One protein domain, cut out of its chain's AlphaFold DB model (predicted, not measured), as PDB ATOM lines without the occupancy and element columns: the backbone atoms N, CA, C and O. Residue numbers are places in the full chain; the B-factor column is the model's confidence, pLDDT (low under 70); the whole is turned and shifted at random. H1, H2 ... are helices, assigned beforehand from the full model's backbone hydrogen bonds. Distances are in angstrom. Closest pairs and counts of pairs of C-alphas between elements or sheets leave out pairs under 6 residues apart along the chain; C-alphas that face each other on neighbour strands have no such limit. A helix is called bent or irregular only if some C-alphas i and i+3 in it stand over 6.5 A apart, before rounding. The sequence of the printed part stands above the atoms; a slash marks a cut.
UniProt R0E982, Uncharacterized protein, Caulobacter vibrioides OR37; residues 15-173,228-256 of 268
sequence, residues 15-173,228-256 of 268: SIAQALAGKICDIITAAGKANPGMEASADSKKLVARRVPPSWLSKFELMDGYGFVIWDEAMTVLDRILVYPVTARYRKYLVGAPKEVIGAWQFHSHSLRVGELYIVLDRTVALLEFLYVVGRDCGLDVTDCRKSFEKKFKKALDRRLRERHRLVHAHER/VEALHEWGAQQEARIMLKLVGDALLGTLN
ATOM      1  N   SER A  15     107.623 177.677  99.155       95.62
ATOM      2  CA  SER A  15     108.170 177.162  97.894       95.62
ATOM      3  C   SER A  15     109.287 176.139  98.115       95.62
ATOM      4  O   SER A  15     109.330 175.123  97.430       95.62
ATOM      5  N   ILE A  16     110.167 176.366  99.094       93.19
ATOM      6  CA  ILE A  16     111.287 175.469  99.406       93.19
ATOM      7  C   ILE A  16     110.786 174.181 100.056       93.19
ATOM      8  O   ILE A  16     111.220 173.095  99.677       93.19
ATOM      9  N   ALA A  17     109.846 174.290 100.998       94.88
ATOM     10  CA  ALA A  17     109.200 173.128 101.601       94.88
ATOM     11  C   ALA A  17     108.468 172.277 100.548       94.88
ATOM     12  O   ALA A  17     108.674 171.066 100.476       94.88
ATOM     13  N   GLN A  18     107.680 172.920  99.683       95.88
ATOM     14  CA  GLN A  18     106.960 172.254  98.598       95.88
ATOM     15  C   GLN A  18     107.907 171.592  97.598       95.88
ATOM     16  O   GLN A  18     107.666 170.455  97.205       95.88
ATOM     17  N   ALA A  19     108.998 172.264  97.216       95.62
ATOM     18  CA  ALA A  19     109.994 171.699  96.312       95.62
ATOM     19  C   ALA A  19     110.679 170.464  96.916       95.62
ATOM     20  O   ALA A  19     110.870 169.467  96.221       95.62
ATOM     21  N   LEU A  20     111.008 170.497  98.213       95.31
ATOM     22  CA  LEU A  20     111.587 169.354  98.917       95.31
ATOM     23  C   LEU A  20     110.616 168.166  98.972       95.31
ATOM     24  O   LEU A  20     110.987 167.060  98.583       95.31
ATOM     25  N   ALA A  21     109.376 168.385  99.421       96.75
ATOM     26  CA  ALA A  21     108.364 167.330  99.477       96.75
ATOM     27  C   ALA A  21     108.043 166.780  98.079       96.75
ATOM     28  O   ALA A  21     107.956 165.566  97.896       96.75
ATOM     29  N   GLY A  22     107.911 167.667  97.087       96.50
ATOM     30  CA  GLY A  22     107.680 167.322  95.685       96.50
ATOM     31  C   GLY A  22     108.790 166.440  95.129       96.50
ATOM     32  O   GLY A  22     108.512 165.361  94.623       96.50
ATOM     33  N   LYS A  23     110.055 166.810  95.348       95.12
ATOM     34  CA  LYS A  23     111.206 166.012  94.910       95.12
ATOM     35  C   LYS A  23     111.193 164.587  95.472       95.12
ATOM     36  O   LYS A  23     111.453 163.638  94.742       95.12
ATOM     37  N   ILE A  24     110.875 164.423  96.756       94.56
ATOM     38  CA  ILE A  24     110.783 163.097  97.395       94.56
ATOM     39  C   ILE A  24     109.630 162.288  96.783       94.56
ATOM     40  O   ILE A  24     109.800 161.111  96.465       94.56
ATOM     41  N   CYS A  25     108.473 162.926  96.588       95.25
ATOM     42  CA  CYS A  25     107.313 162.326  95.928       95.25
ATOM     43  C   CYS A  25     107.653 161.835  94.520       95.25
ATOM     44  O   CYS A  25     107.324 160.702  94.163       95.25
ATOM     45  N   ASP A  26     108.339 162.670  93.739       94.12
ATOM     46  CA  ASP A  26     108.696 162.391  92.353       94.12
ATOM     47  C   ASP A  26     109.644 161.195  92.255       94.12
ATOM     48  O   ASP A  26     109.422 160.319  91.421       94.12
ATOM     49  N   ILE A  27     110.642 161.101  93.144       92.75
ATOM     50  CA  ILE A  27     111.568 159.958  93.201       92.75
ATOM     51  C   ILE A  27     110.804 158.653  93.460       92.75
ATOM     52  O   ILE A  27     110.959 157.686  92.714       92.75
ATOM     53  N   ILE A  28     109.945 158.624  94.484       92.88
ATOM     54  CA  ILE A  28     109.168 157.423  94.826       92.88
ATOM     55  C   ILE A  28     108.182 157.064  93.713       92.88
ATOM     56  O   ILE A  28     108.063 155.898  93.342       92.88
ATOM     57  N   THR A  29     107.498 158.059  93.152       92.06
ATOM     58  CA  THR A  29     106.517 157.856  92.079       92.06
ATOM     59  C   THR A  29     107.190 157.347  90.807       92.06
ATOM     60  O   THR A  29     106.654 156.462  90.141       92.06
ATOM     61  N   ALA A  30     108.369 157.868  90.463       90.56
ATOM     62  CA  ALA A  30     109.155 157.382  89.335       90.56
ATOM     63  C   ALA A  30     109.609 155.931  89.552       90.56
ATOM     64  O   ALA A  30     109.476 155.115  88.643       90.56
ATOM     65  N   ALA A  31     110.068 155.593  90.759       88.81
ATOM     66  CA  ALA A  31     110.493 154.238  91.102       88.81
ATOM     67  C   ALA A  31     109.333 153.226  91.074       88.81
ATOM     68  O   ALA A  31     109.490 152.121  90.554       88.81
ATOM     69  N   GLY A  32     108.149 153.624  91.552       86.38
ATOM     70  CA  GLY A  32     106.928 152.821  91.440       86.38
ATOM     71  C   GLY A  32     106.516 152.601  89.982       86.38
ATOM     72  O   GLY A  32     106.296 151.469  89.564       86.38
ATOM     73  N   LYS A  33     106.527 153.657  89.156       85.69
ATOM     74  CA  LYS A  33     106.216 153.556  87.716       85.69
ATOM     75  C   LYS A  33     107.210 152.704  86.931       85.69
ATOM     76  O   LYS A  33     106.821 152.103  85.934       85.69
ATOM     77  N   ALA A  34     108.475 152.667  87.349       86.25
ATOM     78  CA  ALA A  34     109.479 151.789  86.756       86.25
ATOM     79  C   ALA A  34     109.200 150.300  87.041       86.25
ATOM     80  O   ALA A  34     109.679 149.446  86.300       86.25
ATOM     81  N   ASN A  35     108.392 149.996  88.064       81.88
ATOM     82  CA  ASN A  35     108.018 148.646  88.484       81.88
ATOM     83  C   ASN A  35     106.484 148.501  88.608       81.88
ATOM     84  O   ASN A  35     105.959 148.310  89.709       81.88
ATOM     85  N   PRO A  36     105.735 148.605  87.495       80.69
ATOM     86  CA  PRO A  36     104.277 148.602  87.534       80.69
ATOM     87  C   PRO A  36     103.729 147.277  88.081       80.69
ATOM     88  O   PRO A  36     104.204 146.199  87.724       80.69
ATOM     89  N   GLY A  37     102.698 147.356  88.928       80.88
ATOM     90  CA  GLY A  37     102.069 146.176  89.536       80.88
ATOM     91  C   GLY A  37     102.843 145.571  90.711       80.88
ATOM     92  O   GLY A  37     102.474 144.502  91.192       80.88
ATOM     93  N   MET A  38     103.892 146.239  91.192       85.75
ATOM     94  CA  MET A  38     104.619 145.824  92.388       85.75
ATOM     95  C   MET A  38     103.733 145.933  93.635       85.75
ATOM     96  O   MET A  38     103.262 147.018  93.996       85.75
ATOM     97  N   GLU A  39     103.524 144.797  94.297       91.31
ATOM     98  CA  GLU A  39     102.799 144.732  95.562       91.31
ATOM     99  C   GLU A  39     103.618 145.348  96.696       91.31
ATOM    100  O   GLU A  39     104.819 145.107  96.834       91.31
ATOM    101  N   ALA A  40     102.948 146.113  97.554       91.62
ATOM    102  CA  ALA A  40     103.567 146.651  98.752       91.62
ATOM    103  C   ALA A  40     103.866 145.538  99.768       91.62
ATOM    104  O   ALA A  40     103.037 144.651 100.004       91.62
ATOM    105  N   SER A  41     105.016 145.607 100.445       94.75
ATOM    106  CA  SER A  41     105.312 144.668 101.530       94.75
ATOM    107  C   SER A  41     104.355 144.850 102.716       94.75
ATOM    108  O   SER A  41     103.719 145.896 102.894       94.75
ATOM    109  N   ALA A  42     104.284 143.842 103.591       95.56
ATOM    110  CA  ALA A  42     103.523 143.938 104.838       95.56
ATOM    111  C   ALA A  42     103.971 145.127 105.714       95.56
ATOM    112  O   ALA A  42     103.139 145.757 106.371       95.56
ATOM    113  N   ASP A  43     105.265 145.467 105.687       96.44
ATOM    114  CA  ASP A  43     105.814 146.609 106.419       96.44
ATOM    115  C   ASP A  43     105.315 147.939 105.836       96.44
ATOM    116  O   ASP A  43     104.837 148.797 106.583       96.44
ATOM    117  N   SER A  44     105.339 148.085 104.507       95.12
ATOM    118  CA  SER A  44     104.798 149.258 103.805       95.12
ATOM    119  C   SER A  44     103.307 149.450 104.082       95.12
ATOM    120  O   SER A  44     102.894 150.534 104.508       95.12
ATOM    121  N   LYS A  45     102.508 148.382 103.961       95.38
ATOM    122  CA  LYS A  45     101.062 148.412 104.247       95.38
ATOM    123  C   LYS A  45     100.781 148.818 105.695       95.38
ATOM    124  O   LYS A  45      99.925 149.666 105.955       95.38
ATOM    125  N   LYS A  46     101.546 148.281 106.652       96.12
ATOM    126  CA  LYS A  46     101.449 148.643 108.076       96.12
ATOM    127  C   LYS A  46     101.774 150.116 108.324       96.12
ATOM    128  O   LYS A  46     101.143 150.744 109.176       96.12
ATOM    129  N   LEU A  47     102.760 150.669 107.621       95.88
ATOM    130  CA  LEU A  47     103.155 152.068 107.772       95.88
ATOM    131  C   LEU A  47     102.157 153.026 107.109       95.88
ATOM    132  O   LEU A  47     101.859 154.065 107.702       95.88
ATOM    133  N   VAL A  48     101.577 152.673 105.960       95.00
ATOM    134  CA  VAL A  48     100.480 153.445 105.348       95.00
ATOM    135  C   VAL A  48      99.229 153.429 106.215       95.00
ATOM    136  O   VAL A  48      98.606 154.473 106.394       95.00
ATOM    137  N   ALA A  49      98.895 152.298 106.842       94.50
ATOM    138  CA  ALA A  49      97.706 152.191 107.690       94.50
ATOM    139  C   ALA A  49      97.696 153.132 108.905       94.50
ATOM    140  O   ALA A  49      96.646 153.378 109.493       94.50
ATOM    141  N   ARG A  50      98.854 153.690 109.278       93.88
ATOM    142  CA  ARG A  50      98.973 154.714 110.328       93.88
ATOM    143  C   ARG A  50      98.683 156.136 109.836       93.88
ATOM    144  O   ARG A  50      98.607 157.040 110.662       93.88
ATOM    145  N   ARG A  51      98.592 156.338 108.521       93.44
ATOM    146  CA  ARG A  51      98.576 157.650 107.854       93.44
ATOM    147  C   ARG A  51      97.300 157.910 107.072       93.44
ATOM    148  O   ARG A  51      96.895 159.056 106.944       93.44
ATOM    149  N   VAL A  52      96.656 156.856 106.577       92.44
ATOM    150  CA  VAL A  52      95.427 156.977 105.786       92.44
ATOM    151  C   VAL A  52      94.229 156.368 106.516       92.44
ATOM    152  O   VAL A  52      94.398 155.448 107.322       92.44
ATOM    153  N   PRO A  53      93.000 156.834 106.232       93.12
ATOM    154  CA  PRO A  53      91.793 156.207 106.757       93.12
ATOM    155  C   PRO A  53      91.681 154.727 106.346       93.12
ATOM    156  O   PRO A  53      92.053 154.384 105.220       93.12
ATOM    157  N   PRO A  54      91.075 153.851 107.177       93.44
ATOM    158  CA  PRO A  54      90.900 152.433 106.847       93.44
ATOM    159  C   PRO A  54      90.193 152.179 105.507       93.44
ATOM    160  O   PRO A  54      90.519 151.232 104.798       93.44
ATOM    161  N   SER A  55      89.263 153.058 105.120       93.06
ATOM    162  CA  SER A  55      88.534 152.977 103.848       93.06
ATOM    163  C   SER A  55      89.411 153.188 102.609       93.06
ATOM    164  O   SER A  55      88.957 152.944 101.495       93.06
ATOM    165  N   TRP A  56      90.646 153.672 102.775       91.94
ATOM    166  CA  TRP A  56      91.573 153.935 101.677       91.94
ATOM    167  C   TRP A  56      92.640 152.850 101.526       91.94
ATOM    168  O   TRP A  56      93.346 152.865 100.524       91.94
ATOM    169  N   LEU A  57      92.755 151.900 102.462       91.56
ATOM    170  CA  LEU A  57      93.846 150.914 102.475       91.56
ATOM    171  C   LEU A  57      93.904 150.055 101.211       91.56
ATOM    172  O   LEU A  57      94.995 149.804 100.709       91.56
ATOM    173  N   SER A  58      92.752 149.699 100.638       91.12
ATOM    174  CA  SER A  58      92.684 148.928  99.389       91.12
ATOM    175  C   SER A  58      93.305 149.644  98.184       91.12
ATOM    176  O   SER A  58      93.604 149.006  97.179       91.12
ATOM    177  N   LYS A  59      93.529 150.965  98.263       89.81
ATOM    178  CA  LYS A  59      94.220 151.749  97.226       89.81
ATOM    179  C   LYS A  59      95.746 151.645  97.312       89.81
ATOM    180  O   LYS A  59      96.426 152.123  96.412       89.81
ATOM    181  N   PHE A  60      96.274 151.048  98.380       92.31
ATOM    182  CA  PHE A  60      97.709 150.953  98.671       92.31
ATOM    183  C   PHE A  60      98.202 149.501  98.703       92.31
ATOM    184  O   PHE A  60      99.208 149.188  99.348       92.31
ATOM    185  N   GLU A  61      97.496 148.613  97.996       90.75
ATOM    186  CA  GLU A  61      97.972 147.258  97.705       90.75
ATOM    187  C   GLU A  61      99.203 147.284  96.788       90.75
ATOM    188  O   GLU A  61     100.107 146.466  96.949       90.75
ATOM    189  N   LEU A  62      99.252 148.267  95.883       90.88
ATOM    190  CA  LEU A  62     100.354 148.530  94.964       90.88
ATOM    191  C   LEU A  62     101.119 149.797  95.361       90.88
ATOM    192  O   LEU A  62     100.572 150.697  96.009       90.88
ATOM    193  N   MET A  63     102.373 149.891  94.919       89.38
ATOM    194  CA  MET A  63     103.267 151.010  95.246       89.38
ATOM    195  C   MET A  63     102.858 152.363  94.625       89.38
ATOM    196  O   MET A  63     103.302 153.411  95.098       89.38
ATOM    197  N   ASP A  64     101.953 152.374  93.640       83.56
ATOM    198  CA  ASP A  64     101.573 153.550  92.834       83.56
ATOM    199  C   ASP A  64     101.022 154.745  93.640       83.56
ATOM    200  O   ASP A  64     101.104 155.890  93.196       83.56
ATOM    201  N   GLY A  65     100.476 154.508  94.838       84.81
ATOM    202  CA  GLY A  65      99.921 155.555  95.707       84.81
ATOM    203  C   GLY A  65     100.877 156.096  96.778       84.81
ATOM    204  O   GLY A  65     100.575 157.106  97.417       84.81
ATOM    205  N   TYR A  66     102.019 155.446  97.010       93.81
ATOM    206  CA  TYR A  66     102.849 155.722  98.190       93.81
ATOM    207  C   TYR A  66     103.576 157.068  98.121       93.81
ATOM    208  O   TYR A  66     103.759 157.709  99.157       93.81
ATOM    209  N   GLY A  67     103.924 157.539  96.916       93.38
ATOM    210  CA  GLY A  67     104.547 158.852  96.718       93.38
ATOM    211  C   GLY A  67     103.696 159.991  97.288       93.38
ATOM    212  O   GLY A  67     104.209 160.838  98.016       93.38
ATOM    213  N   PHE A  68     102.378 159.950  97.062       93.44
ATOM    214  CA  PHE A  68     101.449 160.954  97.587       93.44
ATOM    215  C   PHE A  68     101.363 160.939  99.121       93.44
ATOM    216  O   PHE A  68     101.369 161.994  99.747       93.44
ATOM    217  N   VAL A  69     101.331 159.757  99.745       95.81
ATOM    218  CA  VAL A  69     101.282 159.646 101.218       95.81
ATOM    219  C   VAL A  69     102.579 160.161 101.847       95.81
ATOM    220  O   VAL A  69     102.555 160.797 102.899       95.81
ATOM    221  N   ILE A  70     103.722 159.910 101.204       96.19
ATOM    222  CA  ILE A  70     105.017 160.448 101.636       96.19
ATOM    223  C   ILE A  70     105.048 161.969 101.501       96.19
ATOM    224  O   ILE A  70     105.510 162.642 102.421       96.19
ATOM    225  N   TRP A  71     104.546 162.505 100.386       97.19
ATOM    226  CA  TRP A  71     104.435 163.946 100.172       97.19
ATOM    227  C   TRP A  71     103.604 164.619 101.268       97.19
ATOM    228  O   TRP A  71     104.052 165.601 101.853       97.19
ATOM    229  N   ASP A  72     102.436 164.061 101.586       96.31
ATOM    230  CA  ASP A  72     101.516 164.600 102.594       96.31
ATOM    231  C   ASP A  72     102.129 164.595 104.010       96.31
ATOM    232  O   ASP A  72     102.111 165.608 104.720       96.31
ATOM    233  N   GLU A  73     102.775 163.492 104.407       96.19
ATOM    234  CA  GLU A  73     103.468 163.416 105.701       96.19
ATOM    235  C   GLU A  73     104.680 164.368 105.743       96.19
ATOM    236  O   GLU A  73     104.916 165.025 106.762       96.19
ATOM    237  N   ALA A  74     105.433 164.495 104.642       97.31
ATOM    238  CA  ALA A  74     106.537 165.448 104.538       97.31
ATOM    239  C   ALA A  74     106.043 166.894 104.673       97.31
ATOM    240  O   ALA A  74     106.597 167.651 105.471       97.31
ATOM    241  N   MET A  75     104.974 167.267 103.966       97.88
ATOM    242  CA  MET A  75     104.368 168.596 104.071       97.88
ATOM    243  C   MET A  75     103.862 168.880 105.483       97.88
ATOM    244  O   MET A  75     104.136 169.951 106.015       97.88
ATOM    245  N   THR A  76     103.249 167.903 106.156       95.56
ATOM    246  CA  THR A  76     102.810 168.057 107.553       95.56
ATOM    247  C   THR A  76     103.970 168.410 108.496       95.56
ATOM    248  O   THR A  76     103.810 169.222 109.413       95.56
ATOM    249  N   VAL A  77     105.153 167.820 108.293       97.69
ATOM    250  CA  VAL A  77     106.363 168.157 109.063       97.69
ATOM    251  C   VAL A  77     106.905 169.533 108.671       97.69
ATOM    252  O   VAL A  77     107.244 170.335 109.543       97.69
ATOM    253  N   LEU A  78     107.004 169.815 107.372       97.81
ATOM    254  CA  LEU A  78     107.601 171.049 106.864       97.81
ATOM    255  C   LEU A  78     106.747 172.279 107.193       97.81
ATOM    256  O   LEU A  78     107.295 173.292 107.625       97.81
ATOM    257  N   ASP A  79     105.423 172.182 107.111       96.62
ATOM    258  CA  ASP A  79     104.506 173.261 107.486       96.62
ATOM    259  C   ASP A  79     104.644 173.622 108.966       96.62
ATOM    260  O   ASP A  79     104.696 174.804 109.312       96.62
ATOM    261  N   ARG A  80     104.812 172.623 109.848       95.38
ATOM    262  CA  ARG A  80     105.110 172.861 111.271       95.38
ATOM    263  C   ARG A  80     106.389 173.668 111.461       95.38
ATOM    264  O   ARG A  80     106.418 174.594 112.271       95.38
ATOM    265  N   ILE A  81     107.430 173.361 110.691       96.88
ATOM    266  CA  ILE A  81     108.694 174.105 110.724       96.88
ATOM    267  C   ILE A  81     108.496 175.545 110.232       96.88
ATOM    268  O   ILE A  81     109.023 176.472 110.847       96.88
ATOM    269  N   LEU A  82     107.712 175.756 109.172       95.31
ATOM    270  CA  LEU A  82     107.435 177.092 108.633       95.31
ATOM    271  C   LEU A  82     106.640 177.965 109.611       95.31
ATOM    272  O   LEU A  82     106.925 179.159 109.743       95.31
ATOM    273  N   VAL A  83     105.672 177.390 110.332       92.38
ATOM    274  CA  VAL A  83     104.870 178.135 111.318       92.38
ATOM    275  C   VAL A  83     105.548 178.249 112.684       92.38
ATOM    276  O   VAL A  83     105.168 179.112 113.476       92.38
ATOM    277  N   TYR A  84     106.585 177.456 112.964       92.62
ATOM    278  CA  TYR A  84     107.305 177.471 114.238       92.62
ATOM    279  C   TYR A  84     107.703 178.883 114.714       92.62
ATOM    280  O   TYR A  84     107.410 179.218 115.867       92.62
ATOM    281  N   PRO A  85     108.277 179.780 113.882       90.62
ATOM    282  CA  PRO A  85     108.642 181.127 114.328       90.62
ATOM    283  C   PRO A  85     107.441 182.014 114.678       90.62
ATOM    284  O   PRO A  85     107.599 183.033 115.352       90.62
ATOM    285  N   VAL A  86     106.230 181.669 114.225       86.75
ATOM    286  CA  VAL A  86     104.996 182.393 114.568       86.75
ATOM    287  C   VAL A  86     104.676 182.244 116.058       86.75
ATOM    288  O   VAL A  86     104.191 183.197 116.663       86.75
ATOM    289  N   THR A  87     105.038 181.119 116.685       82.94
ATOM    290  CA  THR A  87     104.820 180.890 118.129       82.94
ATOM    291  C   THR A  87     105.477 181.967 119.000       82.94
ATOM    292  O   THR A  87     104.912 182.385 120.010       82.94
ATOM    293  N   ALA A  88     106.627 182.500 118.569       79.62
ATOM    294  CA  ALA A  88     107.326 183.594 119.244       79.62
ATOM    295  C   ALA A  88     106.637 184.962 119.072       79.62
ATOM    296  O   ALA A  88     106.923 185.886 119.831       79.62
ATOM    297  N   ARG A  89     105.723 185.090 118.100       77.88
ATOM    298  CA  ARG A  89     105.039 186.337 117.720       77.88
ATOM    299  C   ARG A  89     103.599 186.430 118.219       77.88
ATOM    300  O   ARG A  89     103.028 187.510 118.147       77.88
ATOM    301  N   TYR A  90     103.012 185.353 118.745       75.12
ATOM    302  CA  TYR A  90     101.601 185.313 119.165       75.12
ATOM    303  C   TYR A  90     101.178 186.458 120.100       75.12
ATOM    304  O   TYR A  90     100.100 187.013 119.916       75.12
ATOM    305  N   ARG A  91     102.053 186.911 121.005       70.81
ATOM    306  CA  ARG A  91     101.858 188.129 121.820       70.81
ATOM    307  C   ARG A  91     101.429 189.366 121.038       70.81
ATOM    308  O   ARG A  91     100.621 190.139 121.536       70.81
ATOM    309  N   LYS A  92     101.943 189.557 119.818       75.69
ATOM    310  CA  LYS A  92     101.626 190.715 118.966       75.69
ATOM    311  C   LYS A  92     100.154 190.740 118.549       75.69
ATOM    312  O   LYS A  92      99.646 191.794 118.195       75.69
ATOM    313  N   TYR A  93      99.472 189.599 118.622       78.06
ATOM    314  CA  TYR A  93      98.051 189.456 118.316       78.06
ATOM    315  C   TYR A  93      97.167 189.476 119.570       78.06
ATOM    316  O   TYR A  93      95.949 189.408 119.461       78.06
ATOM    317  N   LEU A  94      97.768 189.592 120.759       72.69
ATOM    318  CA  LEU A  94      97.072 189.688 122.045       72.69
ATOM    319  C   LEU A  94      97.072 191.126 122.591       72.69
ATOM    320  O   LEU A  94      96.903 191.343 123.792       72.69
ATOM    321  N   VAL A  95      97.274 192.121 121.722       69.81
ATOM    322  CA  VAL A  95      97.237 193.540 122.097       69.81
ATOM    323  C   VAL A  95      95.843 193.878 122.631       69.81
ATOM    324  O   VAL A  95      94.845 193.686 121.944       69.81
ATOM    325  N   GLY A  96      95.779 194.367 123.871       67.94
ATOM    326  CA  GLY A  96      94.518 194.694 124.546       67.94
ATOM    327  C   GLY A  96      93.793 193.501 125.182       67.94
ATOM    328  O   GLY A  96      92.703 193.684 125.720       67.94
ATOM    329  N   ALA A  97      94.376 192.297 125.161       75.88
ATOM    330  CA  ALA A  97      93.808 191.142 125.851       75.88
ATOM    331  C   ALA A  97      93.815 191.330 127.387       75.88
ATOM    332  O   ALA A  97      94.676 192.038 127.922       75.88
ATOM    333  N   PRO A  98      92.897 190.670 128.123       79.19
ATOM    334  CA  PRO A  98      92.931 190.651 129.583       79.19
ATOM    335  C   PRO A  98      94.284 190.163 130.118       79.19
ATOM    336  O   PRO A  98      94.933 189.304 129.516       79.19
ATOM    337  N   LYS A  99      94.704 190.672 131.279       68.75
ATOM    338  CA  LYS A  99      96.016 190.350 131.872       68.75
ATOM    339  C   LYS A  99      96.192 188.850 132.113       68.75
ATOM    340  O   LYS A  99      97.273 188.315 131.905       68.75
ATOM    341  N   GLU A 100      95.120 188.176 132.507       72.56
ATOM    342  CA  GLU A 100      95.070 186.732 132.724       72.56
ATOM    343  C   GLU A 100      95.350 185.955 131.428       72.56
ATOM    344  O   GLU A 100      96.048 184.944 131.449       72.56
ATOM    345  N   VAL A 101      94.868 186.461 130.288       72.75
ATOM    346  CA  VAL A 101      95.103 185.868 128.963       72.75
ATOM    347  C   VAL A 101      96.556 186.066 128.533       72.75
ATOM    348  O   VAL A 101      97.173 185.139 128.011       72.75
ATOM    349  N   ILE A 102      97.127 187.244 128.797       65.62
ATOM    350  CA  ILE A 102      98.541 187.532 128.521       65.62
ATOM    351  C   ILE A 102      99.450 186.627 129.367       65.62
ATOM    352  O   ILE A 102     100.388 186.037 128.830       65.62
ATOM    353  N   GLY A 103      99.141 186.459 130.656       65.25
ATOM    354  CA  GLY A 103      99.863 185.545 131.545       65.25
ATOM    355  C   GLY A 103      99.766 184.086 131.087       65.25
ATOM    356  O   GLY A 103     100.786 183.417 130.945       65.25
ATOM    357  N   ALA A 104      98.564 183.598 130.760       71.06
ATOM    358  CA  ALA A 104      98.380 182.241 130.233       71.06
ATOM    359  C   ALA A 104      99.163 182.014 128.928       71.06
ATOM    360  O   ALA A 104      99.813 180.981 128.758       71.06
ATOM    361  N   TRP A 105      99.156 182.991 128.017       73.38
ATOM    362  CA  TRP A 105      99.945 182.931 126.790       73.38
ATOM    363  C   TRP A 105     101.448 182.799 127.069       73.38
ATOM    364  O   TRP A 105     102.113 181.997 126.412       73.38
ATOM    365  N   GLN A 106     101.991 183.535 128.040       66.94
ATOM    366  CA  GLN A 106     103.416 183.469 128.374       66.94
ATOM    367  C   GLN A 106     103.828 182.055 128.793       66.94
ATOM    368  O   GLN A 106     104.746 181.496 128.186       66.94
ATOM    369  N   PHE A 107     103.086 181.434 129.715       67.75
ATOM    370  CA  PHE A 107     103.339 180.053 130.138       67.75
ATOM    371  C   PHE A 107     103.169 179.049 128.987       67.75
ATOM    372  O   PHE A 107     104.001 178.160 128.789       67.75
ATOM    373  N   HIS A 108     102.112 179.190 128.184       74.88
ATOM    374  CA  HIS A 108     101.814 178.239 127.114       74.88
ATOM    375  C   HIS A 108     102.758 178.367 125.914       74.88
ATOM    376  O   HIS A 108     103.111 177.355 125.315       74.88
ATOM    377  N   SER A 109     103.218 179.573 125.572       72.94
ATOM    378  CA  SER A 109     104.104 179.816 124.423       72.94
ATOM    379  C   SER A 109     105.412 179.019 124.502       72.94
ATOM    380  O   SER A 109     105.923 178.555 123.483       72.94
ATOM    381  N   HIS A 110     105.929 178.814 125.715       69.06
ATOM    382  CA  HIS A 110     107.157 178.062 125.964       69.06
ATOM    383  C   HIS A 110     106.940 176.575 125.752       69.06
ATOM    384  O   HIS A 110     107.672 175.936 124.996       69.06
ATOM    385  N   SER A 111     105.882 176.054 126.367       75.88
ATOM    386  CA  SER A 111     105.440 174.675 126.190       75.88
ATOM    387  C   SER A 111     105.152 174.361 124.722       75.88
ATOM    388  O   SER A 111     105.567 173.312 124.240       75.88
ATOM    389  N   LEU A 112     104.521 175.289 123.993       81.62
ATOM    390  CA  LEU A 112     104.247 175.166 122.561       81.62
ATOM    391  C   LEU A 112     105.536 175.124 121.742       81.62
ATOM    392  O   LEU A 112     105.758 174.173 121.001       81.62
ATOM    393  N   ARG A 113     106.427 176.107 121.910       80.44
ATOM    394  CA  ARG A 113     107.682 176.179 121.148       80.44
ATOM    395  C   ARG A 113     108.552 174.944 121.377       80.44
ATOM    396  O   ARG A 113     109.107 174.377 120.446       80.44
ATOM    397  N   VAL A 114     108.658 174.490 122.617       82.56
ATOM    398  CA  VAL A 114     109.428 173.291 122.945       82.56
ATOM    399  C   VAL A 114     108.723 172.015 122.465       82.56
ATOM    400  O   VAL A 114     109.387 171.101 121.977       82.56
ATOM    401  N   GLY A 115     107.395 171.950 122.574       85.19
ATOM    402  CA  GLY A 115     106.585 170.831 122.097       85.19
ATOM    403  C   GLY A 115     106.700 170.623 120.588       85.19
ATOM    404  O   GLY A 115     106.905 169.494 120.152       85.19
ATOM    405  N   GLU A 116     106.675 171.701 119.803       90.19
ATOM    406  CA  GLU A 116     106.822 171.625 118.344       90.19
ATOM    407  C   GLU A 116     108.164 171.012 117.919       90.19
ATOM    408  O   GLU A 116     108.189 170.220 116.981       90.19
ATOM    409  N   LEU A 117     109.269 171.268 118.636       91.88
ATOM    410  CA  LEU A 117     110.554 170.622 118.326       91.88
ATOM    411  C   LEU A 117     110.498 169.096 118.463       91.88
ATOM    412  O   LEU A 117     111.093 168.389 117.653       91.88
ATOM    413  N   TYR A 118     109.804 168.589 119.486       90.75
ATOM    414  CA  TYR A 118     109.626 167.147 119.674       90.75
ATOM    415  C   TYR A 118     108.689 166.559 118.628       90.75
ATOM    416  O   TYR A 118     108.976 165.494 118.095       90.75
ATOM    417  N   ILE A 119     107.609 167.268 118.291       93.81
ATOM    418  CA  ILE A 119     106.700 166.828 117.233       93.81
ATOM    419  C   ILE A 119     107.457 166.721 115.908       93.81
ATOM    420  O   ILE A 119     107.345 165.693 115.247       93.81
ATOM    421  N   VAL A 120     108.256 167.730 115.542       96.75
ATOM    422  CA  VAL A 120     109.100 167.686 114.338       96.75
ATOM    423  C   VAL A 120     110.073 166.510 114.414       96.75
ATOM    424  O   VAL A 120     110.107 165.710 113.488       96.75
ATOM    425  N   LEU A 121     110.803 166.346 115.521       96.19
ATOM    426  CA  LEU A 121     111.738 165.231 115.710       96.19
ATOM    427  C   LEU A 121     111.068 163.862 115.511       96.19
ATOM    428  O   LEU A 121     111.507 163.078 114.667       96.19
ATOM    429  N   ASP A 122     110.010 163.577 116.268       95.94
ATOM    430  CA  ASP A 122     109.364 162.264 116.292       95.94
ATOM    431  C   ASP A 122     108.661 161.967 114.962       95.94
ATOM    432  O   ASP A 122     108.762 160.858 114.428       95.94
ATOM    433  N   ARG A 123     107.994 162.973 114.372       97.12
ATOM    434  CA  ARG A 123     107.345 162.838 113.062       97.12
ATOM    435  C   ARG A 123     108.355 162.658 111.942       97.12
ATOM    436  O   ARG A 123     108.138 161.805 111.088       97.12
ATOM    437  N   THR A 124     109.479 163.376 111.958       98.38
ATOM    438  CA  THR A 124     110.542 163.146 110.976       98.38
ATOM    439  C   THR A 124     111.134 161.747 111.123       98.38
ATOM    440  O   THR A 124     111.313 161.081 110.115       98.38
ATOM    441  N   VAL A 125     111.383 161.241 112.336       98.19
ATOM    442  CA  VAL A 125     111.881 159.861 112.516       98.19
ATOM    443  C   VAL A 125     110.893 158.830 111.954       98.19
ATOM    444  O   VAL A 125     111.308 157.907 111.251       98.19
ATOM    445  N   ALA A 126     109.593 159.007 112.204       97.75
ATOM    446  CA  ALA A 126     108.550 158.138 111.657       97.75
ATOM    447  C   ALA A 126     108.414 158.251 110.128       97.75
ATOM    448  O   ALA A 126     108.124 157.257 109.456       97.75
ATOM    449  N   LEU A 127     108.609 159.448 109.566       98.19
ATOM    450  CA  LEU A 127     108.644 159.685 108.124       98.19
ATOM    451  C   LEU A 127     109.878 159.046 107.481       98.19
ATOM    452  O   LEU A 127     109.738 158.397 106.456       98.19
ATOM    453  N   LEU A 128     111.059 159.161 108.090       98.31
ATOM    454  CA  LEU A 128     112.287 158.528 107.601       98.31
ATOM    455  C   LEU A 128     112.178 156.999 107.615       98.31
ATOM    456  O   LEU A 128     112.631 156.352 106.679       98.31
ATOM    457  N   GLU A 129     111.538 156.414 108.635       98.00
ATOM    458  CA  GLU A 129     111.211 154.979 108.637       98.00
ATOM    459  C   GLU A 129     110.324 154.614 107.448       98.00
ATOM    460  O   GLU A 129     110.597 153.649 106.738       98.00
ATOM    461  N   PHE A 130     109.269 155.395 107.231       97.62
ATOM    462  CA  PHE A 130     108.339 155.155 106.140       97.62
ATOM    463  C   PHE A 130     109.012 155.286 104.776       97.62
ATOM    464  O   PHE A 130     108.878 154.393 103.946       97.62
ATOM    465  N   LEU A 131     109.803 156.338 104.587       97.12
ATOM    466  CA  LEU A 131     110.556 156.589 103.371       97.12
ATOM    467  C   LEU A 131     111.574 155.483 103.083       97.12
ATOM    468  O   LEU A 131     111.675 155.034 101.948       97.12
ATOM    469  N   TYR A 132     112.285 155.014 104.111       97.00
ATOM    470  CA  TYR A 132     113.239 153.914 103.994       97.00
ATOM    471  C   TYR A 132     112.559 152.619 103.533       97.00
ATOM    472  O   TYR A 132     113.010 151.993 102.577       97.00
ATOM    473  N   VAL A 133     111.458 152.220 104.183       96.50
ATOM    474  CA  VAL A 133     110.750 150.975 103.843       96.50
ATOM    475  C   VAL A 133     110.143 151.052 102.443       96.50
ATOM    476  O   VAL A 133     110.321 150.129 101.655       96.50
ATOM    477  N   VAL A 134     109.490 152.167 102.107       95.19
ATOM    478  CA  VAL A 134     108.883 152.369 100.783       95.19
ATOM    479  C   VAL A 134     109.941 152.443  99.691       95.19
ATOM    480  O   VAL A 134     109.777 151.819  98.652       95.19
ATOM    481  N   GLY A 135     111.035 153.172  99.914       93.88
ATOM    482  CA  GLY A 135     112.112 153.269  98.936       93.88
ATOM    483  C   GLY A 135     112.766 151.913  98.673       93.88
ATOM    484  O   GLY A 135     112.958 151.557  97.513       93.88
ATOM    485  N   ARG A 136     113.007 151.113  99.723       93.25
ATOM    486  CA  ARG A 136     113.482 149.728  99.586       93.25
ATOM    487  C   ARG A 136     112.507 148.875  98.778       93.25
ATOM    488  O   ARG A 136     112.940 148.143  97.894       93.25
ATOM    489  N   ASP A 137     111.214 148.952  99.088       92.62
ATOM    490  CA  ASP A 137     110.190 148.198  98.365       92.62
ATOM    491  C   ASP A 137     110.144 148.620  96.887       92.62
ATOM    492  O   ASP A 137     110.070 147.754  96.029       92.62
ATOM    493  N   CYS A 138     110.326 149.909  96.577       90.25
ATOM    494  CA  CYS A 138     110.472 150.426  95.211       90.25
ATOM    495  C   CYS A 138     111.815 150.080  94.526       90.25
ATOM    496  O   CYS A 138     112.059 150.540  93.409       90.25
ATOM    497  N   GLY A 139     112.706 149.321  95.173       89.12
ATOM    498  CA  GLY A 139     114.010 148.939  94.624       89.12
ATOM    499  C   GLY A 139     115.055 150.060  94.595       89.12
ATOM    500  O   GLY A 139     116.038 149.952  93.864       89.12
ATOM    501  N   LEU A 140     114.860 151.135  95.364       90.38
ATOM    502  CA  LEU A 140     115.839 152.215  95.497       90.38
ATOM    503  C   LEU A 140     116.976 151.816  96.447       90.38
ATOM    504  O   LEU A 140     116.770 151.083  97.417       90.38
ATOM    505  N   ASP A 141     118.169 152.361  96.203       90.88
ATOM    506  CA  ASP A 141     119.257 152.307  97.179       90.88
ATOM    507  C   ASP A 141     118.958 153.300  98.306       90.88
ATOM    508  O   ASP A 141     119.019 154.514  98.116       90.88
ATOM    509  N   VAL A 142     118.580 152.781  99.473       94.81
ATOM    510  CA  VAL A 142     118.141 153.596 100.608       94.81
ATOM    511  C   VAL A 142     119.085 153.494 101.795       94.81
ATOM    512  O   VAL A 142     119.547 152.419 102.175       94.81
ATOM    513  N   THR A 143     119.299 154.628 102.457       96.12
ATOM    514  CA  THR A 143     120.096 154.707 103.687       96.12
ATOM    515  C   THR A 143     119.196 155.001 104.883       96.12
ATOM    516  O   THR A 143     118.415 155.946 104.868       96.12
ATOM    517  N   ASP A 144     119.317 154.232 105.969       95.94
ATOM    518  CA  ASP A 144     118.590 154.539 107.207       95.94
ATOM    519  C   ASP A 144     119.224 155.741 107.931       95.94
ATOM    520  O   ASP A 144     120.179 155.617 108.706       95.94
ATOM    521  N   CYS A 145     118.674 156.932 107.689       96.56
ATOM    522  CA  CYS A 145     119.139 158.172 108.303       96.56
ATOM    523  C   CYS A 145     118.532 158.466 109.687       96.56
ATOM    524  O   CYS A 145     118.867 159.494 110.274       96.56
ATOM    525  N   ARG A 146     117.680 157.601 110.263       97.88
ATOM    526  CA  ARG A 146     116.935 157.919 111.504       97.88
ATOM    527  C   ARG A 146     117.845 158.254 112.680       97.88
ATOM    528  O   ARG A 146     117.731 159.323 113.278       97.88
ATOM    529  N   LYS A 147     118.792 157.363 112.993       97.44
ATOM    530  CA  LYS A 147     119.705 157.533 114.139       97.44
ATOM    531  C   LYS A 147     120.629 158.737 113.969       97.44
ATOM    532  O   LYS A 147     120.933 159.438 114.936       97.44
ATOM    533  N   SER A 148     121.111 158.966 112.747       97.19
ATOM    534  CA  SER A 148     122.012 160.084 112.462       97.19
ATOM    535  C   SER A 148     121.263 161.419 112.516       97.19
ATOM    536  O   SER A 148     121.780 162.363 113.119       97.19
ATOM    537  N   PHE A 149     120.036 161.477 111.986       97.88
ATOM    538  CA  PHE A 149     119.128 162.615 112.110       97.88
ATOM    539  C   PHE A 149     118.836 162.934 113.575       97.88
ATOM    540  O   PHE A 149     119.120 164.045 114.015       97.88
ATOM    541  N   GLU A 150     118.366 161.960 114.358       97.50
ATOM    542  CA  GLU A 150     118.004 162.159 115.764       97.50
ATOM    543  C   GLU A 150     119.179 162.734 116.570       97.50
ATOM    544  O   GLU A 150     119.028 163.710 117.310       97.50
ATOM    545  N   LYS A 151     120.386 162.185 116.375       97.25
ATOM    546  CA  LYS A 151     121.611 162.673 117.018       97.25
ATOM    547  C   LYS A 151     121.946 164.109 116.606       97.25
ATOM    548  O   LYS A 151     122.267 164.926 117.471       97.25
ATOM    549  N   LYS A 152     121.900 164.426 115.306       96.94
ATOM    550  CA  LYS A 152     122.191 165.775 114.787       96.94
ATOM    551  C   LYS A 152     121.158 166.793 115.277       96.94
ATOM    552  O   LYS A 152     121.550 167.853 115.756       96.94
ATOM    553  N   PHE A 153     119.874 166.443 115.238       96.38
ATOM    554  CA  PHE A 153     118.763 167.277 115.695       96.38
ATOM    555  C   PHE A 153     118.871 167.588 117.184       96.38
ATOM    556  O   PHE A 153     118.903 168.757 117.572       96.38
ATOM    557  N   LYS A 154     119.033 166.552 118.018       94.31
ATOM    558  CA  LYS A 154     119.210 166.722 119.464       94.31
ATOM    559  C   LYS A 154     120.433 167.565 119.789       94.31
ATOM    560  O   LYS A 154     120.341 168.416 120.660       94.31
ATOM    561  N   LYS A 155     121.551 167.380 119.078       93.94
ATOM    562  CA  LYS A 155     122.768 168.180 119.275       93.94
ATOM    563  C   LYS A 155     122.572 169.647 118.877       93.94
ATOM    564  O   LYS A 155     122.999 170.531 119.611       93.94
ATOM    565  N   ALA A 156     121.943 169.911 117.734       92.75
ATOM    566  CA  ALA A 156     121.761 171.269 117.221       92.75
ATOM    567  C   ALA A 156     120.770 172.090 118.064       92.75
ATOM    568  O   ALA A 156     120.960 173.287 118.262       92.75
ATOM    569  N   LEU A 157     119.732 171.440 118.600       91.12
ATOM    570  CA  LEU A 157     118.636 172.084 119.335       91.12
ATOM    571  C   LEU A 157     118.648 171.762 120.839       91.12
ATOM    572  O   LEU A 157     117.700 172.063 121.566       91.12
ATOM    573  N   ASP A 158     119.763 171.214 121.322       85.94
ATOM    574  CA  ASP A 158     120.008 170.732 122.684       85.94
ATOM    575  C   ASP A 158     119.611 171.750 123.759       85.94
ATOM    576  O   ASP A 158     118.941 171.439 124.743       85.94
ATOM    577  N   ARG A 159     119.960 173.025 123.541       81.12
ATOM    578  CA  ARG A 159     119.598 174.121 124.449       81.12
ATOM    579  C   ARG A 159     118.087 174.197 124.683       81.12
ATOM    580  O   ARG A 159     117.677 174.350 125.829       81.12
ATOM    581  N   ARG A 160     117.284 174.099 123.619       81.12
ATOM    582  CA  ARG A 160     115.824 174.226 123.690       81.12
ATOM    583  C   ARG A 160     115.171 172.942 124.192       81.12
ATOM    584  O   ARG A 160     114.253 173.002 125.000       81.12
ATOM    585  N   LEU A 161     115.685 171.784 123.787       81.25
ATOM    586  CA  LEU A 161     115.200 170.490 124.274       81.25
ATOM    587  C   LEU A 161     115.436 170.329 125.787       81.25
ATOM    588  O   LEU A 161     114.540 169.895 126.509       81.25
ATOM    589  N   ARG A 162     116.588 170.785 126.301       76.56
ATOM    590  CA  ARG A 162     116.851 170.859 127.750       76.56
ATOM    591  C   ARG A 162     115.941 171.827 128.494       76.56
ATOM    592  O   ARG A 162     115.722 171.656 129.687       76.56
ATOM    593  N   GLU A 163     115.416 172.846 127.825       71.44
ATOM    594  CA  GLU A 163     114.477 173.773 128.450       71.44
ATOM    595  C   GLU A 163     113.159 173.075 128.799       71.44
ATOM    596  O   GLU A 163     112.626 173.327 129.873       71.44
ATOM    597  N   ARG A 164     112.711 172.099 127.990       69.06
ATOM    598  CA  ARG A 164     111.605 171.205 128.371       69.06
ATOM    599  C   ARG A 164     111.894 170.502 129.679       69.06
ATOM    600  O   ARG A 164     111.076 170.545 130.584       69.06
ATOM    601  N   HIS A 165     113.049 169.841 129.740       67.75
ATOM    602  CA  HIS A 165     113.460 169.025 130.875       67.75
ATOM    603  C   HIS A 165     113.400 169.857 132.163       67.75
ATOM    604  O   HIS A 165     112.755 169.459 133.126       67.75
ATOM    605  N   ARG A 166     113.899 171.096 132.108       67.56
ATOM    606  CA  ARG A 166     113.826 172.047 133.226       67.56
ATOM    607  C   ARG A 166     112.413 172.480 133.605       67.56
ATOM    608  O   ARG A 166     112.179 172.792 134.764       67.56
ATOM    609  N   LEU A 167     111.492 172.547 132.644       62.44
ATOM    610  CA  LEU A 167     110.096 172.927 132.887       62.44
ATOM    611  C   LEU A 167     109.278 171.785 133.509       62.44
ATOM    612  O   LEU A 167     108.450 172.043 134.374       62.44
ATOM    613  N   VAL A 168     109.492 170.534 133.084       61.34
ATOM    614  CA  VAL A 168     108.746 169.372 133.615       61.34
ATOM    615  C   VAL A 168     109.367 168.750 134.865       61.34
ATOM    616  O   VAL A 168     108.669 168.057 135.604       61.34
ATOM    617  N   HIS A 169     110.646 168.998 135.150       52.94
ATOM    618  CA  HIS A 169     111.297 168.501 136.359       52.94
ATOM    619  C   HIS A 169     111.393 169.600 137.419       52.94
ATOM    620  O   HIS A 169     112.288 170.438 137.389       52.94
ATOM    621  N   ALA A 170     110.496 169.545 138.409       49.22
ATOM    622  CA  ALA A 170     110.346 170.544 139.479       49.22
ATOM    623  C   ALA A 170     111.615 170.821 140.320       49.22
ATOM    624  O   ALA A 170     111.670 171.814 141.042       49.22
ATOM    625  N   HIS A 171     112.627 169.952 140.247       48.75
ATOM    626  CA  HIS A 171     113.905 170.106 140.946       48.75
ATOM    627  C   HIS A 171     114.981 170.818 140.108       48.75
ATOM    628  O   HIS A 171     116.035 171.179 140.634       48.75
ATOM    629  N   GLU A 172     114.742 171.042 138.815       44.16
ATOM    630  CA  GLU A 172     115.655 171.792 137.965       44.16
ATOM    631  C   GLU A 172     115.320 173.285 137.983       44.16
ATOM    632  O   GLU A 172     114.172 173.713 137.889       44.16
ATOM    633  N   ARG A 173     116.356 174.123 138.096       47.91
ATOM    634  CA  ARG A 173     116.190 175.579 138.079       47.91
ATOM    635  C   ARG A 173     115.635 176.023 136.711       47.91
ATOM    636  O   ARG A 173     116.302 175.756 135.704       47.91
ATOM    637  N   VAL A 228     115.150 192.595 123.000       66.94
ATOM    638  CA  VAL A 228     115.137 191.224 123.544       66.94
ATOM    639  C   VAL A 228     114.101 190.364 122.817       66.94
ATOM    640  O   VAL A 228     114.337 189.186 122.534       66.94
ATOM    641  N   GLU A 229     112.965 190.952 122.465       70.25
ATOM    642  CA  GLU A 229     111.905 190.291 121.708       70.25
ATOM    643  C   GLU A 229     112.316 190.006 120.271       70.25
ATOM    644  O   GLU A 229     112.151 188.879 119.799       70.25
ATOM    645  N   ALA A 230     112.917 190.986 119.595       75.00
ATOM    646  CA  ALA A 230     113.468 190.809 118.258       75.00
ATOM    647  C   ALA A 230     114.526 189.691 118.238       75.00
ATOM    648  O   ALA A 230     114.551 188.862 117.323       75.00
ATOM    649  N   LEU A 231     115.360 189.604 119.281       75.50
ATOM    650  CA  LEU A 231     116.325 188.519 119.448       75.50
ATOM    651  C   LEU A 231     115.638 187.157 119.656       75.50
ATOM    652  O   LEU A 231     116.076 186.150 119.092       75.50
ATOM    653  N   HIS A 232     114.551 187.108 120.428       77.06
ATOM    654  CA  HIS A 232     113.776 185.888 120.667       77.06
ATOM    655  C   HIS A 232     113.060 185.379 119.404       77.06
ATOM    656  O   HIS A 232     113.076 184.169 119.136       77.06
ATOM    657  N   GLU A 233     112.468 186.291 118.626       83.62
ATOM    658  CA  GLU A 233     111.841 186.016 117.329       83.62
ATOM    659  C   GLU A 233     112.869 185.529 116.313       83.62
ATOM    660  O   GLU A 233     112.676 184.493 115.677       83.62
ATOM    661  N   TRP A 234     114.009 186.213 116.216       86.56
ATOM    662  CA  TRP A 234     115.090 185.775 115.346       86.56
ATOM    663  C   TRP A 234     115.638 184.403 115.734       86.56
ATOM    664  O   TRP A 234     115.865 183.563 114.865       86.56
ATOM    665  N   GLY A 235     115.812 184.139 117.031       85.62
ATOM    666  CA  GLY A 235     116.228 182.821 117.498       85.62
ATOM    667  C   GLY A 235     115.245 181.728 117.065       85.62
ATOM    668  O   GLY A 235     115.668 180.626 116.738       85.62
ATOM    669  N   ALA A 236     113.941 182.033 117.007       89.06
ATOM    670  CA  ALA A 236     112.930 181.094 116.513       89.06
ATOM    671  C   ALA A 236     113.066 180.844 115.009       89.06
ATOM    672  O   ALA A 236     112.944 179.707 114.562       89.06
ATOM    673  N   GLN A 237     113.384 181.888 114.242       92.19
ATOM    674  CA  GLN A 237     113.674 181.758 112.815       92.19
ATOM    675  C   GLN A 237     114.915 180.893 112.571       92.19
ATOM    676  O   GLN A 237     114.868 180.007 111.728       92.19
ATOM    677  N   GLN A 238     116.010 181.093 113.312       91.56
ATOM    678  CA  GLN A 238     117.210 180.267 113.122       91.56
ATOM    679  C   GLN A 238     116.971 178.808 113.508       91.56
ATOM    680  O   GLN A 238     117.363 177.917 112.762       91.56
ATOM    681  N   GLU A 239     116.280 178.556 114.624       93.19
ATOM    682  CA  GLU A 239     115.881 177.199 115.021       93.19
ATOM    683  C   GLU A 239     115.048 176.522 113.915       93.19
ATOM    684  O   GLU A 239     115.345 175.388 113.546       93.19
ATOM    685  N   ALA A 240     114.080 177.226 113.316       95.56
ATOM    686  CA  ALA A 240     113.301 176.701 112.193       95.56
ATOM    687  C   ALA A 240     114.148 176.413 110.950       95.56
ATOM    688  O   ALA A 240     113.989 175.365 110.330       95.56
ATOM    689  N   ARG A 241     115.090 177.292 110.593       95.88
ATOM    690  CA  ARG A 241     115.966 177.061 109.433       95.88
ATOM    691  C   ARG A 241     116.903 175.874 109.648       95.88
ATOM    692  O   ARG A 241     117.142 175.107 108.721       95.88
ATOM    693  N   ILE A 242     117.396 175.696 110.875       95.88
ATOM    694  CA  ILE A 242     118.171 174.517 111.279       95.88
ATOM    695  C   ILE A 242     117.311 173.255 111.155       95.88
ATOM    696  O   ILE A 242     117.776 172.273 110.583       95.88
ATOM    697  N   MET A 243     116.064 173.275 111.643       97.06
ATOM    698  CA  MET A 243     115.139 172.147 111.479       97.06
ATOM    699  C   MET A 243     114.922 171.815 110.004       97.06
ATOM    700  O   MET A 243     115.085 170.660 109.625       97.06
ATOM    701  N   LEU A 244     114.623 172.819 109.175       97.38
ATOM    702  CA  LEU A 244     114.397 172.639 107.742       97.38
ATOM    703  C   LEU A 244     115.610 171.997 107.062       97.38
ATOM    704  O   LEU A 244     115.450 171.033 106.320       97.38
ATOM    705  N   LYS A 245     116.821 172.479 107.370       96.44
ATOM    706  CA  LYS A 245     118.058 171.893 106.849       96.44
ATOM    707  C   LYS A 245     118.210 170.434 107.274       96.44
ATOM    708  O   LYS A 245     118.410 169.570 106.436       96.44
ATOM    709  N   LEU A 246     118.095 170.147 108.571       97.75
ATOM    710  CA  LEU A 246     118.302 168.797 109.100       97.75
ATOM    711  C   LEU A 246     117.276 167.791 108.571       97.75
ATOM    712  O   LEU A 246     117.635 166.647 108.303       97.75
ATOM    713  N   VAL A 247     116.017 168.214 108.435       97.81
ATOM    714  CA  VAL A 247     114.948 167.398 107.852       97.81
ATOM    715  C   VAL A 247     115.210 167.179 106.364       97.81
ATOM    716  O   VAL A 247     115.189 166.035 105.922       97.81
ATOM    717  N   GLY A 248     115.535 168.232 105.607       96.31
ATOM    718  CA  GLY A 248     115.873 168.125 104.186       96.31
ATOM    719  C   GLY A 248     117.065 167.209 103.919       96.31
ATOM    720  O   GLY A 248     116.946 166.275 103.129       96.31
ATOM    721  N   ASP A 249     118.172 167.410 104.636       95.75
ATOM    722  CA  ASP A 249     119.379 166.581 104.538       95.75
ATOM    723  C   ASP A 249     119.066 165.101 104.825       95.75
ATOM    724  O   ASP A 249     119.587 164.213 104.155       95.75
ATOM    725  N   ALA A 250     118.226 164.816 105.827       97.06
ATOM    726  CA  ALA A 250     117.883 163.445 106.197       97.06
ATOM    727  C   ALA A 250     116.940 162.780 105.188       97.06
ATOM    728  O   ALA A 250     117.127 161.607 104.867       97.06
ATOM    729  N   LEU A 251     115.945 163.513 104.678       96.38
ATOM    730  CA  LEU A 251     115.016 162.999 103.673       96.38
ATOM    731  C   LEU A 251     115.739 162.690 102.359       96.38
ATOM    732  O   LEU A 251     115.598 161.592 101.828       96.38
ATOM    733  N   LEU A 252     116.563 163.622 101.873       94.38
ATOM    734  CA  LEU A 252     117.357 163.422 100.659       94.38
ATOM    735  C   LEU A 252     118.438 162.355 100.861       94.38
ATOM    736  O   LEU A 252     118.610 161.491 100.008       94.38
ATOM    737  N   GLY A 253     119.109 162.357 102.016       94.81
ATOM    738  CA  GLY A 253     120.099 161.340 102.366       94.81
ATOM    739  C   GLY A 253     119.521 159.928 102.485       94.81
ATOM    740  O   GLY A 253     120.255 158.960 102.323       94.81
ATOM    741  N   THR A 254     118.212 159.792 102.723       96.00
ATOM    742  CA  THR A 254     117.549 158.479 102.746       96.00
ATOM    743  C   THR A 254     117.403 157.887 101.345       96.00
ATOM    744  O   THR A 254     117.425 156.668 101.220       96.00
ATOM    745  N   LEU A 255     117.278 158.720 100.306       90.69
ATOM    746  CA  LEU A 255     116.929 158.303  98.942       90.69
ATOM    747  C   LEU A 255     118.092 158.294  97.933       90.69
ATOM    748  O   LEU A 255     117.799 158.129  96.757       90.69
ATOM    749  N   ASN A 256     119.350 158.514  98.355       74.62
ATOM    750  CA  ASN A 256     120.577 158.520  97.527       74.62
ATOM    751  C   ASN A 256     120.340 158.798  96.021       74.62
ATOM    752  O   ASN A 256     120.135 157.876  95.241       74.62
TER     753      ASN A 256
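Overview. This is residues 15 to 173 and 228 to 256 of the 268 residues of an uncharacterized protein of Caulobacter vibrioides OR37 (UniProt R0E982). A long bundle of helices, H1, H4, H6, H7 and H9, runs up and down along the longest axis, each helix against the one before it in the chain, with the kinked H6 as its longest member. At one end H2 packs on the last part of H6 and H3 packs on H2; at the other end residues 95 to 101 stick out, while H8 packs steeply across residues 111 to 118 of H6. The printed part has 188 residues with nine named helices, H1 to H9 in order, and no named strand; the class is all helix. It is elongated, spanning 61 by 33 by 33 A, and only just compact, close to loose, with a radius of gyration of the C-alphas of 19.3 A.

Along the chain. H1, residues 15 to 34, begins with C-alpha 15 at (108.170, 177.162, 97.894) and is 27.7 A long. H2 is residues 42 to 48 and H3 residues 54 to 60. H4, residues 63 to 86, is 36.9 A long, and H5 is residues 90 to 93. H6, residues 99 to 137, is 55.7 A long, from C-alpha 99 at (96.016, 190.350, 131.872), with a kink of 31 degrees near residue 110. H7 is residues 146 to 156 and H8 residues 158 to 168. H9, residues 228 to 254, is 38.9 A long and ends with C-alpha 254 at (117.549, 158.479, 102.746). H3 and H4 are irregular: C-alphas 55 and 58 are 7.3 A apart, C-alphas 64 and 67 7.2 A.

Arrangement. H6 is the hub, touching five helices. It touches H4 at a shallow tilt of 25 degrees, opposite ways; their closest C-alphas, of Val 77 and Val 120, are 6.0 A apart. H6 and H7 form a helical hairpin, closest at the C-alphas of Val 125 and Arg 146, 5.5 A. H6 touches H9, the same way, at C-alphas Tyr 132 and Thr 254, 6.4 A; H2 at Val 134 and Ser 44, 6.0 A; and H8 at Val 114 and Arg 164, 6.2 A, with a steep tilt of 56 degrees. H1 touches H4, opposite ways, at C-alphas Cys 25 and Gly 67, 4.5 A. H2 touches H3 at C-alphas Lys 45 and Phe 60, 7.0 A. H5 is close to H6 but not clearly touching. H1 and H7 are apart. Every O i to N i+4 pair is within hydrogen-bond range in H1, H2, H7 and H9, against 14 of 20 in H4, 31 of 35 in H6, 6 of 7 in H8 and 0 of 3 in H3, where 3 of 4 O i to N i+3 pairs are; H5 is too short for an O i to N i+4 pair.

Size, cuts and confidence. The C-alphas farthest apart, of Gly 37 and Lys 99, are 61.5 A apart. Residues 174 to 227 are not printed; C-alphas 173 and 228 across the cut are 21.4 A apart. Of the links that are printed whole, none is long. Mean pLDDT of the printed part is 87.6; 19 residues are under 70, among them residues 164 to 173.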